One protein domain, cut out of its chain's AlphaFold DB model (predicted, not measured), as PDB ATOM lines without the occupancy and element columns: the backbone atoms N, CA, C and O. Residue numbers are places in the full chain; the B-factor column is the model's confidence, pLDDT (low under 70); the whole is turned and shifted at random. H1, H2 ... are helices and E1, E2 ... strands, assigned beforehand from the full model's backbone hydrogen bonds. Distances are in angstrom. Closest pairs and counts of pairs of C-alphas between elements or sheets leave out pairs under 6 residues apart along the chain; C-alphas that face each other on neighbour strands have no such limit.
ATOM      1  N   GLN A  92      15.413 -38.450 -24.949       82.25
ATOM      2  CA  GLN A  92      14.351 -37.442 -24.884       82.25
ATOM      3  C   GLN A  92      13.012 -38.015 -25.375       82.25
ATOM      4  O   GLN A  92      12.951 -38.701 -26.396       82.25
ATOM      5  N   VAL A  93      11.931 -37.695 -24.668       85.06
ATOM      6  CA  VAL A  93      10.552 -37.999 -25.064       85.06
ATOM      7  C   VAL A  93       9.904 -36.703 -25.570       85.06
ATOM      8  O   VAL A  93       9.944 -35.696 -24.866       85.06
ATOM      9  N   PRO A  94       9.332 -36.673 -26.785       85.06
ATOM     10  CA  PRO A  94       8.566 -35.522 -27.255       85.06
ATOM     11  C   PRO A  94       7.306 -35.293 -26.410       85.06
ATOM     12  O   PRO A  94       6.640 -36.257 -26.042       85.06
ATOM     13  N   ASP A  95       6.923 -34.033 -26.188       82.56
ATOM     14  CA  ASP A  95       5.736 -33.666 -25.393       82.56
ATOM     15  C   ASP A  95       4.447 -34.348 -25.887       82.56
ATOM     16  O   ASP A  95       3.603 -34.748 -25.092       82.56
ATOM     17  N   SER A  96       4.321 -34.557 -27.202       84.44
ATOM     18  CA  SER A  96       3.191 -35.253 -27.834       84.44
ATOM     19  C   SER A  96       3.054 -36.727 -27.439       84.44
ATOM     20  O   SER A  96       1.988 -37.310 -27.617       84.44
ATOM     21  N   GLN A  97       4.120 -37.337 -26.922       86.31
ATOM     22  CA  GLN A  97       4.147 -38.731 -26.477       86.31
ATOM     23  C   GLN A  97       3.936 -38.866 -24.964       86.31
ATOM     24  O   GLN A  97       3.908 -39.983 -24.447       86.31
ATOM     25  N   VAL A  98       3.784 -37.752 -24.244       88.00
ATOM     26  CA  VAL A  98       3.560 -37.757 -22.801       88.00
ATOM     27  C   VAL A  98       2.061 -37.886 -22.522       88.00
ATOM     28  O   VAL A  98       1.281 -37.050 -22.982       88.00
ATOM     29  N   PRO A  99       1.621 -38.899 -21.752       89.44
ATOM     30  CA  PRO A  99       0.218 -39.019 -21.381       89.44
ATOM     31  C   PRO A  99      -0.265 -37.774 -20.615       89.44
ATOM     32  O   PRO A  99       0.433 -37.328 -19.699       89.44
ATOM     33  N   PRO A 100      -1.469 -37.237 -20.893       88.38
ATOM     34  CA  PRO A 100      -1.977 -36.038 -20.222       88.38
ATOM     35  C   PRO A 100      -2.015 -36.148 -18.692       88.38
ATOM     36  O   PRO A 100      -1.749 -35.166 -17.998       88.38
ATOM     37  N   GLN A 101      -2.269 -37.346 -18.146       89.19
ATOM     38  CA  GLN A 101      -2.206 -37.554 -16.698       89.19
ATOM     39  C   GLN A 101      -0.814 -37.247 -16.119       89.19
ATOM     40  O   GLN A 101      -0.712 -36.687 -15.029       89.19
ATOM     41  N   CYS A 102       0.256 -37.529 -16.865       90.19
ATOM     42  CA  CYS A 102       1.630 -37.302 -16.433       90.19
ATOM     43  C   CYS A 102       1.975 -35.816 -16.387       90.19
ATOM     44  O   CYS A 102       2.716 -35.399 -15.501       90.19
ATOM     45  N   LEU A 103       1.384 -35.011 -17.275       89.00
ATOM     46  CA  LEU A 103       1.516 -33.552 -17.242       89.00
ATOM     47  C   LEU A 103       0.968 -32.992 -15.918       89.00
ATOM     48  O   LEU A 103       1.679 -32.322 -15.178       89.00
ATOM     49  N   SER A 104      -0.261 -33.366 -15.553       89.12
ATOM     50  CA  SER A 104      -0.879 -32.879 -14.310       89.12
ATOM     51  C   SER A 104      -0.133 -33.319 -13.042       89.12
ATOM     52  O   SER A 104       0.004 -32.549 -12.089       89.12
ATOM     53  N   LEU A 105       0.382 -34.553 -13.027       90.12
ATOM     54  CA  LEU A 105       1.108 -35.090 -11.881       90.12
ATOM     55  C   LEU A 105       2.483 -34.441 -11.729       90.12
ATOM     56  O   LEU A 105       2.880 -34.147 -10.604       90.12
ATOM     57  N   ILE A 106       3.194 -34.176 -12.831       87.88
ATOM     58  CA  ILE A 106       4.485 -33.492 -12.733       87.88
ATOM     59  C   ILE A 106       4.318 -32.031 -12.318       87.88
ATOM     60  O   ILE A 106       5.129 -31.528 -11.546       87.88
ATOM     61  N   ASP A 107       3.244 -31.362 -12.742       88.25
ATOM     62  CA  ASP A 107       2.943 -30.004 -12.291       88.25
ATOM     63  C   ASP A 107       2.677 -29.975 -10.783       88.25
ATOM     64  O   ASP A 107       3.140 -29.073 -10.083       88.25
ATOM     65  N   ALA A 108       1.993 -30.990 -10.246       87.38
ATOM     66  CA  ALA A 108       1.804 -31.125  -8.804       87.38
ATOM     67  C   ALA A 108       3.133 -31.332  -8.056       87.38
ATOM     68  O   ALA A 108       3.296 -30.797  -6.961       87.38
ATOM     69  N   VAL A 109       4.079 -32.077  -8.641       87.50
ATOM     70  CA  VAL A 109       5.434 -32.256  -8.091       87.50
ATOM     71  C   VAL A 109       6.215 -30.940  -8.121       87.50
ATOM     72  O   VAL A 109       6.738 -30.525  -7.091       87.50
ATOM     73  N   ASN A 110       6.250 -30.255  -9.266       83.44
ATOM     74  CA  ASN A 110       7.023 -29.025  -9.465       83.44
ATOM     75  C   ASN A 110       6.531 -27.862  -8.594       83.44
ATOM     76  O   ASN A 110       7.326 -27.040  -8.149       83.44
ATOM     77  N   ASN A 111       5.224 -27.797  -8.339       85.88
ATOM     78  CA  ASN A 111       4.624 -26.755  -7.506       85.88
ATOM     79  C   ASN A 111       4.670 -27.076  -6.001       85.88
ATOM     80  O   ASN A 111       4.278 -26.246  -5.178       85.88
ATOM     81  N   SER A 112       5.131 -28.270  -5.614       85.06
ATOM     82  CA  SER A 112       5.260 -28.645  -4.208       85.06
ATOM     83  C   SER A 112       6.532 -28.092  -3.578       85.06
ATOM     84  O   SER A 112       7.614 -28.110  -4.158       85.06
ATOM     85  N   LYS A 113       6.418 -27.662  -2.317       83.75
ATOM     86  CA  LYS A 113       7.588 -27.314  -1.506       83.75
ATOM     87  C   LYS A 113       8.380 -28.581  -1.152       83.75
ATOM     88  O   LYS A 113       7.750 -29.608  -0.882       83.75
ATOM     89  N   PRO A 114       9.721 -28.504  -1.067       80.06
ATOM     90  CA  PRO A 114      10.537 -29.617  -0.598       80.06
ATOM     91  C   PRO A 114      10.041 -30.143   0.754       80.06
ATOM     92  O   PRO A 114       9.845 -29.373   1.696       80.06
ATOM     93  N   GLY A 115       9.810 -31.453   0.844       80.81
ATOM     94  CA  GLY A 115       9.289 -32.099   2.050       80.81
ATOM     95  C   GLY A 115       8.486 -33.379   1.779       80.81
ATOM     96  O   GLY A 115       8.435 -33.853   0.641       80.81
ATOM     97  N   PRO A 116       7.828 -33.947   2.807       83.44
ATOM     98  CA  PRO A 116       7.108 -35.221   2.703       83.44
ATOM     99  C   PRO A 116       6.021 -35.236   1.619       83.44
ATOM    100  O   PRO A 116       5.870 -36.229   0.913       83.44
ATOM    101  N   ASP A 117       5.317 -34.116   1.441       85.56
ATOM    102  CA  ASP A 117       4.292 -33.949   0.403       85.56
ATOM    103  C   ASP A 117       4.880 -34.039  -1.018       85.56
ATOM    104  O   ASP A 117       4.375 -34.789  -1.852       85.56
ATOM    105  N   SER A 118       6.002 -33.355  -1.283       84.38
ATOM    106  CA  SER A 118       6.694 -33.442  -2.581       84.38
ATOM    107  C   SER A 118       7.175 -34.861  -2.896       84.38
ATOM    108  O   SER A 118       7.090 -35.306  -4.043       84.38
ATOM    109  N   LYS A 119       7.615 -35.606  -1.872       85.81
ATOM    110  CA  LYS A 119       8.032 -37.003  -2.013       85.81
ATOM    111  C   LYS A 119       6.846 -37.894  -2.377       85.81
ATOM    112  O   LYS A 119       6.928 -38.626  -3.357       85.81
ATOM    113  N   ALA A 120       5.732 -37.778  -1.654       87.88
ATOM    114  CA  ALA A 120       4.524 -38.553  -1.928       87.88
ATOM    115  C   ALA A 120       3.972 -38.288  -3.342       87.88
ATOM    116  O   ALA A 120       3.584 -39.217  -4.049       87.88
ATOM    117  N   LYS A 121       3.992 -37.028  -3.793       88.56
ATOM    118  CA  LYS A 121       3.601 -36.654  -5.162       88.56
ATOM    119  C   LYS A 121       4.554 -37.212  -6.215       88.56
ATOM    120  O   LYS A 121       4.098 -37.688  -7.251       88.56
ATOM    121  N   SER A 122       5.856 -37.210  -5.935       86.12
ATOM    122  CA  SER A 122       6.856 -37.815  -6.823       86.12
ATOM    123  C   SER A 122       6.631 -39.323  -6.955       86.12
ATOM    124  O   SER A 122       6.602 -39.849  -8.061       86.12
ATOM    125  N   GLU A 123       6.383 -40.021  -5.847       87.75
ATOM    126  CA  GLU A 123       6.053 -41.453  -5.852       87.75
ATOM    127  C   GLU A 123       4.749 -41.740  -6.616       87.75
ATOM    128  O   GLU A 123       4.684 -42.691  -7.401       87.75
ATOM    129  N   ALA A 124       3.728 -40.894  -6.444       88.56
ATOM    130  CA  ALA A 124       2.480 -40.988  -7.196       88.56
ATOM    131  C   ALA A 124       2.703 -40.814  -8.707       88.56
ATOM    132  O   ALA A 124       2.127 -41.568  -9.492       88.56
ATOM    133  N   PHE A 125       3.573 -39.883  -9.111       90.00
ATOM    134  CA  PHE A 125       3.976 -39.728 -10.507       90.00
ATOM    135  C   PHE A 125       4.665 -40.993 -11.035       90.00
ATOM    136  O   PHE A 125       4.204 -41.526 -12.040       90.00
ATOM    137  N   VAL A 126       5.704 -41.519 -10.358       86.50
ATOM    138  CA  VAL A 126       6.426 -42.729 -10.829       86.50
ATOM    139  C   VAL A 126       5.448 -43.879 -11.046       86.50
ATOM    140  O   VAL A 126       5.508 -44.586 -12.049       86.50
ATOM    141  N   LYS A 127       4.511 -44.052 -10.108       88.38
ATOM    142  CA  LYS A 127       3.514 -45.120 -10.161       88.38
ATOM    143  C   LYS A 127       2.538 -44.965 -11.331       88.38
ATOM    144  O   LYS A 127       2.147 -45.966 -11.925       88.38
ATOM    145  N   ALA A 128       2.110 -43.742 -11.629       89.06
ATOM    146  CA  ALA A 128       1.124 -43.467 -12.673       89.06
ATOM    147  C   ALA A 128       1.736 -43.352 -14.080       89.06
ATOM    148  O   ALA A 128       1.026 -43.527 -15.072       89.06
ATOM    149  N   CYS A 129       3.033 -43.051 -14.165       88.56
ATOM    150  CA  CYS A 129       3.739 -42.715 -15.399       88.56
ATOM    151  C   CYS A 129       5.010 -43.559 -15.571       88.56
ATOM    152  O   CYS A 129       6.115 -43.014 -15.593       88.56
ATOM    153  N   PRO A 130       4.884 -44.894 -15.691       85.81
ATOM    154  CA  PRO A 130       6.044 -45.769 -15.795       85.81
ATOM    155  C   PRO A 130       6.836 -45.500 -17.081       85.81
ATOM    156  O   PRO A 130       6.270 -45.375 -18.168       85.81
ATOM    157  N   GLY A 131       8.164 -45.454 -16.959       84.25
ATOM    158  CA  GLY A 131       9.080 -45.334 -18.099       84.25
ATOM    159  C   GLY A 131       9.263 -43.915 -18.641       84.25
ATOM    160  O   GLY A 131       9.991 -43.740 -19.619       84.25
ATOM    161  N   ILE A 132       8.654 -42.901 -18.019       85.69
ATOM    162  CA  ILE A 132       8.841 -41.489 -18.370       85.69
ATOM    163  C   ILE A 132       9.227 -40.717 -17.110       85.69
ATOM    164  O   ILE A 132       8.579 -40.841 -16.078       85.69
ATOM    165  N   ALA A 133      10.247 -39.872 -17.215       85.69
ATOM    166  CA  ALA A 133      10.671 -38.960 -16.162       85.69
ATOM    167  C   ALA A 133      10.805 -37.526 -16.694       85.69
ATOM    168  O   ALA A 133      10.877 -37.292 -17.904       85.69
ATOM    169  N   ARG A 134      10.849 -36.554 -15.776       84.94
ATOM    170  CA  ARG A 134      11.074 -35.139 -16.080       84.94
ATOM    171  C   ARG A 134      12.428 -34.711 -15.523       84.94
ATOM    172  O   ARG A 134      12.559 -34.436 -14.337       84.94
ATOM    173  N   ALA A 135      13.425 -34.635 -16.395       80.94
ATOM    174  CA  ALA A 135      14.751 -34.159 -16.030       80.94
ATOM    175  C   ALA A 135      14.781 -32.628 -16.093       80.94
ATOM    176  O   ALA A 135      14.398 -32.047 -17.109       80.94
ATOM    177  N   CYS A 136      15.247 -31.981 -15.027       80.19
ATOM    178  CA  CYS A 136      15.403 -30.531 -14.964       80.19
ATOM    179  C   CYS A 136      16.867 -30.188 -14.726       80.19
ATOM    180  O   CYS A 136      17.464 -30.627 -13.743       80.19
ATOM    181  N   ARG A 137      17.441 -29.372 -15.606       77.12
ATOM    182  CA  ARG A 137      18.770 -28.805 -15.401       77.12
ATOM    183  C   ARG A 137      18.612 -27.370 -14.935       77.12
ATOM    184  O   ARG A 137      17.959 -26.566 -15.602       77.12
ATOM    185  N   THR A 138      19.219 -27.058 -13.798       78.44
ATOM    186  CA  THR A 138      19.170 -25.724 -13.199       78.44
ATOM    187  C   THR A 138      20.568 -25.142 -13.113       78.44
ATOM    188  O   THR A 138      21.479 -25.798 -12.605       78.44
ATOM    189  N   TYR A 139      20.725 -23.905 -13.578       77.38
ATOM    190  CA  TYR A 139      21.995 -23.184 -13.522       77.38
ATOM    191  C   TYR A 139      21.951 -22.142 -12.411       77.38
ATOM    192  O   TYR A 139      21.024 -21.329 -12.357       77.38
ATOM    193  N   ARG A 140      22.960 -22.134 -11.535       77.88
ATOM    194  CA  ARG A 140      23.026 -21.165 -10.426       77.88
ATOM    195  C   ARG A 140      23.227 -19.744 -10.945       77.88
ATOM    196  O   ARG A 140      22.508 -18.831 -10.543       77.88
ATOM    197  N   THR A 141      24.175 -19.583 -11.864       79.12
ATOM    198  CA  THR A 141      24.588 -18.290 -12.426       79.12
ATOM    199  C   THR A 141      23.583 -17.758 -13.450       79.12
ATOM    200  O   THR A 141      23.323 -16.557 -13.528       79.12
ATOM    201  N   HIS A 142      22.973 -18.661 -14.215       75.75
ATOM    202  CA  HIS A 142      22.086 -18.335 -15.325       75.75
ATOM    203  C   HIS A 142      20.717 -18.995 -15.168       75.75
ATOM    204  O   HIS A 142      20.300 -19.807 -15.988       75.75
ATOM    205  N   GLN A 143      19.980 -18.618 -14.120       80.06
ATOM    206  CA  GLN A 143      18.685 -19.244 -13.818       80.06
ATOM    207  C   GLN A 143      17.706 -19.233 -15.000       80.06
ATOM    208  O   GLN A 143      16.988 -20.210 -15.186       80.06
ATOM    209  N   LYS A 144      17.722 -18.179 -15.831       78.19
ATOM    210  CA  LYS A 144      16.890 -18.058 -17.043       78.19
ATOM    211  C   LYS A 144      17.144 -19.146 -18.096       78.19
ATOM    212  O   LYS A 144      16.274 -19.388 -18.922       78.19
ATOM    213  N   ASP A 145      18.316 -19.773 -18.056       78.12
ATOM    214  CA  ASP A 145      18.725 -20.828 -18.982       78.12
ATOM    215  C   ASP A 145      18.441 -22.223 -18.393       78.12
ATOM    216  O   ASP A 145      18.724 -23.242 -19.022       78.12
ATOM    217  N   SER A 146      17.858 -22.288 -17.189       79.31
ATOM    218  CA  SER A 146      17.347 -23.533 -16.615       79.31
ATOM    219  C   SER A 146      16.168 -24.035 -17.438       79.31
ATOM    220  O   SER A 146      15.302 -23.263 -17.846       79.31
ATOM    221  N   TYR A 147      16.099 -25.341 -17.653       82.25
ATOM    222  CA  TYR A 147      15.028 -25.942 -18.439       82.25
ATOM    223  C   TYR A 147      14.738 -27.360 -17.947       82.25
ATOM    224  O   TYR A 147      15.553 -27.998 -17.277       82.25
ATOM    225  N   CYS A 148      13.568 -27.868 -18.324       83.75
ATOM    226  CA  CYS A 148      13.176 -29.245 -18.072       83.75
ATOM    227  C   CYS A 148      12.795 -29.933 -19.382       83.75
ATOM    228  O   CYS A 148      12.179 -29.318 -20.256       83.75
ATOM    229  N   MET A 149      13.111 -31.217 -19.497       83.88
ATOM    230  CA  MET A 149      12.740 -32.052 -20.634       83.88
ATOM    231  C   MET A 149      12.209 -33.411 -20.176       83.88
ATOM    232  O   MET A 149      12.515 -33.885 -19.081       83.88
ATOM    233  N   TRP A 150      11.369 -34.028 -21.005       86.12
ATOM    234  CA  TRP A 150      10.903 -35.388 -20.765       86.12
ATOM    235  C   TRP A 150      11.946 -36.374 -21.259       86.12
ATOM    236  O   TRP A 150      12.496 -36.202 -22.346       86.12
ATOM    237  N   VAL A 151      12.205 -37.409 -20.473       86.25
ATOM    238  CA  VAL A 151      13.171 -38.456 -20.803       86.25
ATOM    239  C   VAL A 151      12.565 -39.826 -20.543       86.25
ATOM    240  O   VAL A 151      11.701 -39.984 -19.679       86.25
ATOM    241  N   LYS A 152      13.020 -40.833 -21.287       85.25
ATOM    242  CA  LYS A 152      12.733 -42.229 -20.969       85.25
ATOM    243  C   LYS A 152      13.466 -42.593 -19.689       85.25
ATOM    244  O   LYS A 152      14.666 -42.360 -19.565       85.25
ATOM    245  N   GLN A 153      12.731 -43.167 -18.753       76.06
ATOM    246  CA  GLN A 153      13.278 -43.650 -17.499       76.06
ATOM    247  C   GLN A 153      13.667 -45.118 -17.663       76.06
ATOM    248  O   GLN A 153      12.836 -45.956 -18.021       76.06
ATOM    249  N   HIS A 154      14.931 -45.433 -17.394       64.62
ATOM    250  CA  HIS A 154      15.420 -46.804 -17.350       64.62
ATOM    251  C   HIS A 154      15.442 -47.265 -15.885       64.62
ATOM    252  O   HIS A 154      16.383 -46.980 -15.155       64.62
ATOM    253  N   GLY A 155      14.383 -47.949 -15.438       62.62
ATOM    254  CA  GLY A 155      14.251 -48.451 -14.062       62.62
ATOM    255  C   GLY A 155      13.370 -47.585 -13.154       62.62
ATOM    256  O   GLY A 155      12.581 -46.778 -13.634       62.62
ATOM    257  N   ASN A 156      13.485 -47.782 -11.837       60.03
ATOM    258  CA  ASN A 156      12.651 -47.139 -10.805       60.03
ATOM    259  C   ASN A 156      13.333 -45.930 -10.121       60.03
ATOM    260  O   ASN A 156      12.928 -45.531  -9.028       60.03
ATOM    261  N   GLU A 157      14.390 -45.363 -10.711       55.62
ATOM    262  CA  GLU A 157      15.147 -44.265 -10.089       55.62
ATOM    263  C   GLU A 157      14.348 -42.950 -10.036       55.62
ATOM    264  O   GLU A 157      13.640 -42.629 -10.986       55.62
ATOM    265  N   PRO A 158      14.423 -42.174  -8.941       51.88
ATOM    266  CA  PRO A 158      13.591 -40.988  -8.747       51.88
ATOM    267  C   PRO A 158      13.792 -39.896  -9.813       51.88
ATOM    268  O   PRO A 158      14.870 -39.692 -10.359       51.88
ATOM    269  N   ILE A 159      12.697 -39.173 -10.069       55.75
ATOM    270  CA  ILE A 159      12.386 -38.444 -11.313       55.75
ATOM    271  C   ILE A 159      13.214 -37.172 -11.522       55.75
ATOM    272  O   ILE A 159      13.354 -36.716 -12.652       55.75
ATOM    273  N   SER A 160      13.773 -36.581 -10.470       51.00
ATOM    274  CA  SER A 160      14.499 -35.319 -10.576       51.00
ATOM    275  C   SER A 160      16.001 -35.562 -10.507       51.00
ATOM    276  O   SER A 160      16.614 -35.427  -9.446       51.00
ATOM    277  N   HIS A 161      16.625 -35.853 -11.647       51.97
ATOM    278  CA  HIS A 161      18.033 -35.500 -11.796       51.97
ATOM    279  C   HIS A 161      18.102 -33.976 -11.889       51.97
ATOM    280  O   HIS A 161      18.089 -33.411 -12.979       51.97
ATOM    281  N   LEU A 162      18.105 -33.312 -10.731       52.22
ATOM    282  CA  LEU A 162      18.593 -31.946 -10.607       52.22
ATOM    283  C   LEU A 162      20.088 -32.011 -10.897       52.22
ATOM    284  O   LEU A 162      20.901 -32.301 -10.023       52.22
ATOM    285  N   VAL A 163      20.440 -31.832 -12.164       53.97
ATOM    286  CA  VAL A 163      21.834 -31.646 -12.546       53.97
ATOM    287  C   VAL A 163      22.115 -30.168 -12.339       53.97
ATOM    288  O   VAL A 163      21.794 -29.342 -13.195       53.97
ATOM    289  N   GLU A 164      22.655 -29.814 -11.176       52.91
ATOM    290  CA  GLU A 164      23.237 -28.487 -10.997       52.91
ATOM    291  C   GLU A 164      24.431 -28.356 -11.941       52.91
ATOM    292  O   GLU A 164      25.259 -29.256 -12.077       52.91
ATOM    293  N   SER A 165      24.462 -27.259 -12.682       54.50
ATOM    294  CA  SER A 165      25.543 -26.923 -13.602       54.50
ATOM    295  C   SER A 165      25.948 -25.484 -13.321       54.50
ATOM    296  O   SER A 165      25.069 -24.629 -13.185       54.50
TER     297      SER A 165
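This is residues 92 to 165 of the 166 residues of the protein "Uncharacterized protein DUF4124" of Fluviicoccus keumensis (UniProt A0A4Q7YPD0). A narrow three-stranded sheet has a helical hairpin, H1 and H2, near the end where E1 begins, and the two parts meet only slightly. E1 and E2 make a long strand hairpin whose turn, residues 140 to 146, lies at the far end of the sheet from the helices, and the short E3 runs beside E1 on its other edge. The printed part has 74 residues, with two named helices and then three named strands along it; the sheet is mixed, in the order E2 E1 E3. The class is mixed, helices and strands; the whole is compact, with a radius of gyration of the C-alphas of 12.2 A and spans of 34 by 29 by 21 A.

Find C-alpha 132 at (8.841, -41.489, -18.370); from there E1, residues 132 to 139, runs 23.1 A. E2 is residues 147 to 152, 16.6 A long, and E3 is residues 162 to 165, ending at C-alpha 165 at (25.543, -26.923, -13.602). Look back to C-alpha 100 at (-1.977, -36.038, -20.222), where H1, residues 100 to 110, begins its 15.7 A. H2, residues 116 to 128, covers 18.4 A.

Start at the hairpin E1 and E2, antiparallel at 151 degrees, where N 149 and O 135 are 2.8 A apart. E3 is parallel to E1 at 30 degrees, with N 165 and O 138 at 3.3 A. H1 only grazes the sheet; its closest C-alphas to E1 are Ile 106 and Arg 134, 7.6 A. H1 and H2 touch, closest at the C-alphas of Val 109 and Lys 121, 5.6 A, with a shallow tilt of 19 degrees, opposite ways. H2 is only just not on the sheet, with 4 pairs of C-alphas within 10 A. In H1 and H2 every O i to N i+4 pair is within hydrogen-bond range.

The two C-alphas farthest apart, Ala 128 and Thr 141, are 34.4 A apart. The printed part has no cut and no long link. Look for low confidence at residues 154 to 165, under 70, where E3 has a mean pLDDT of 53.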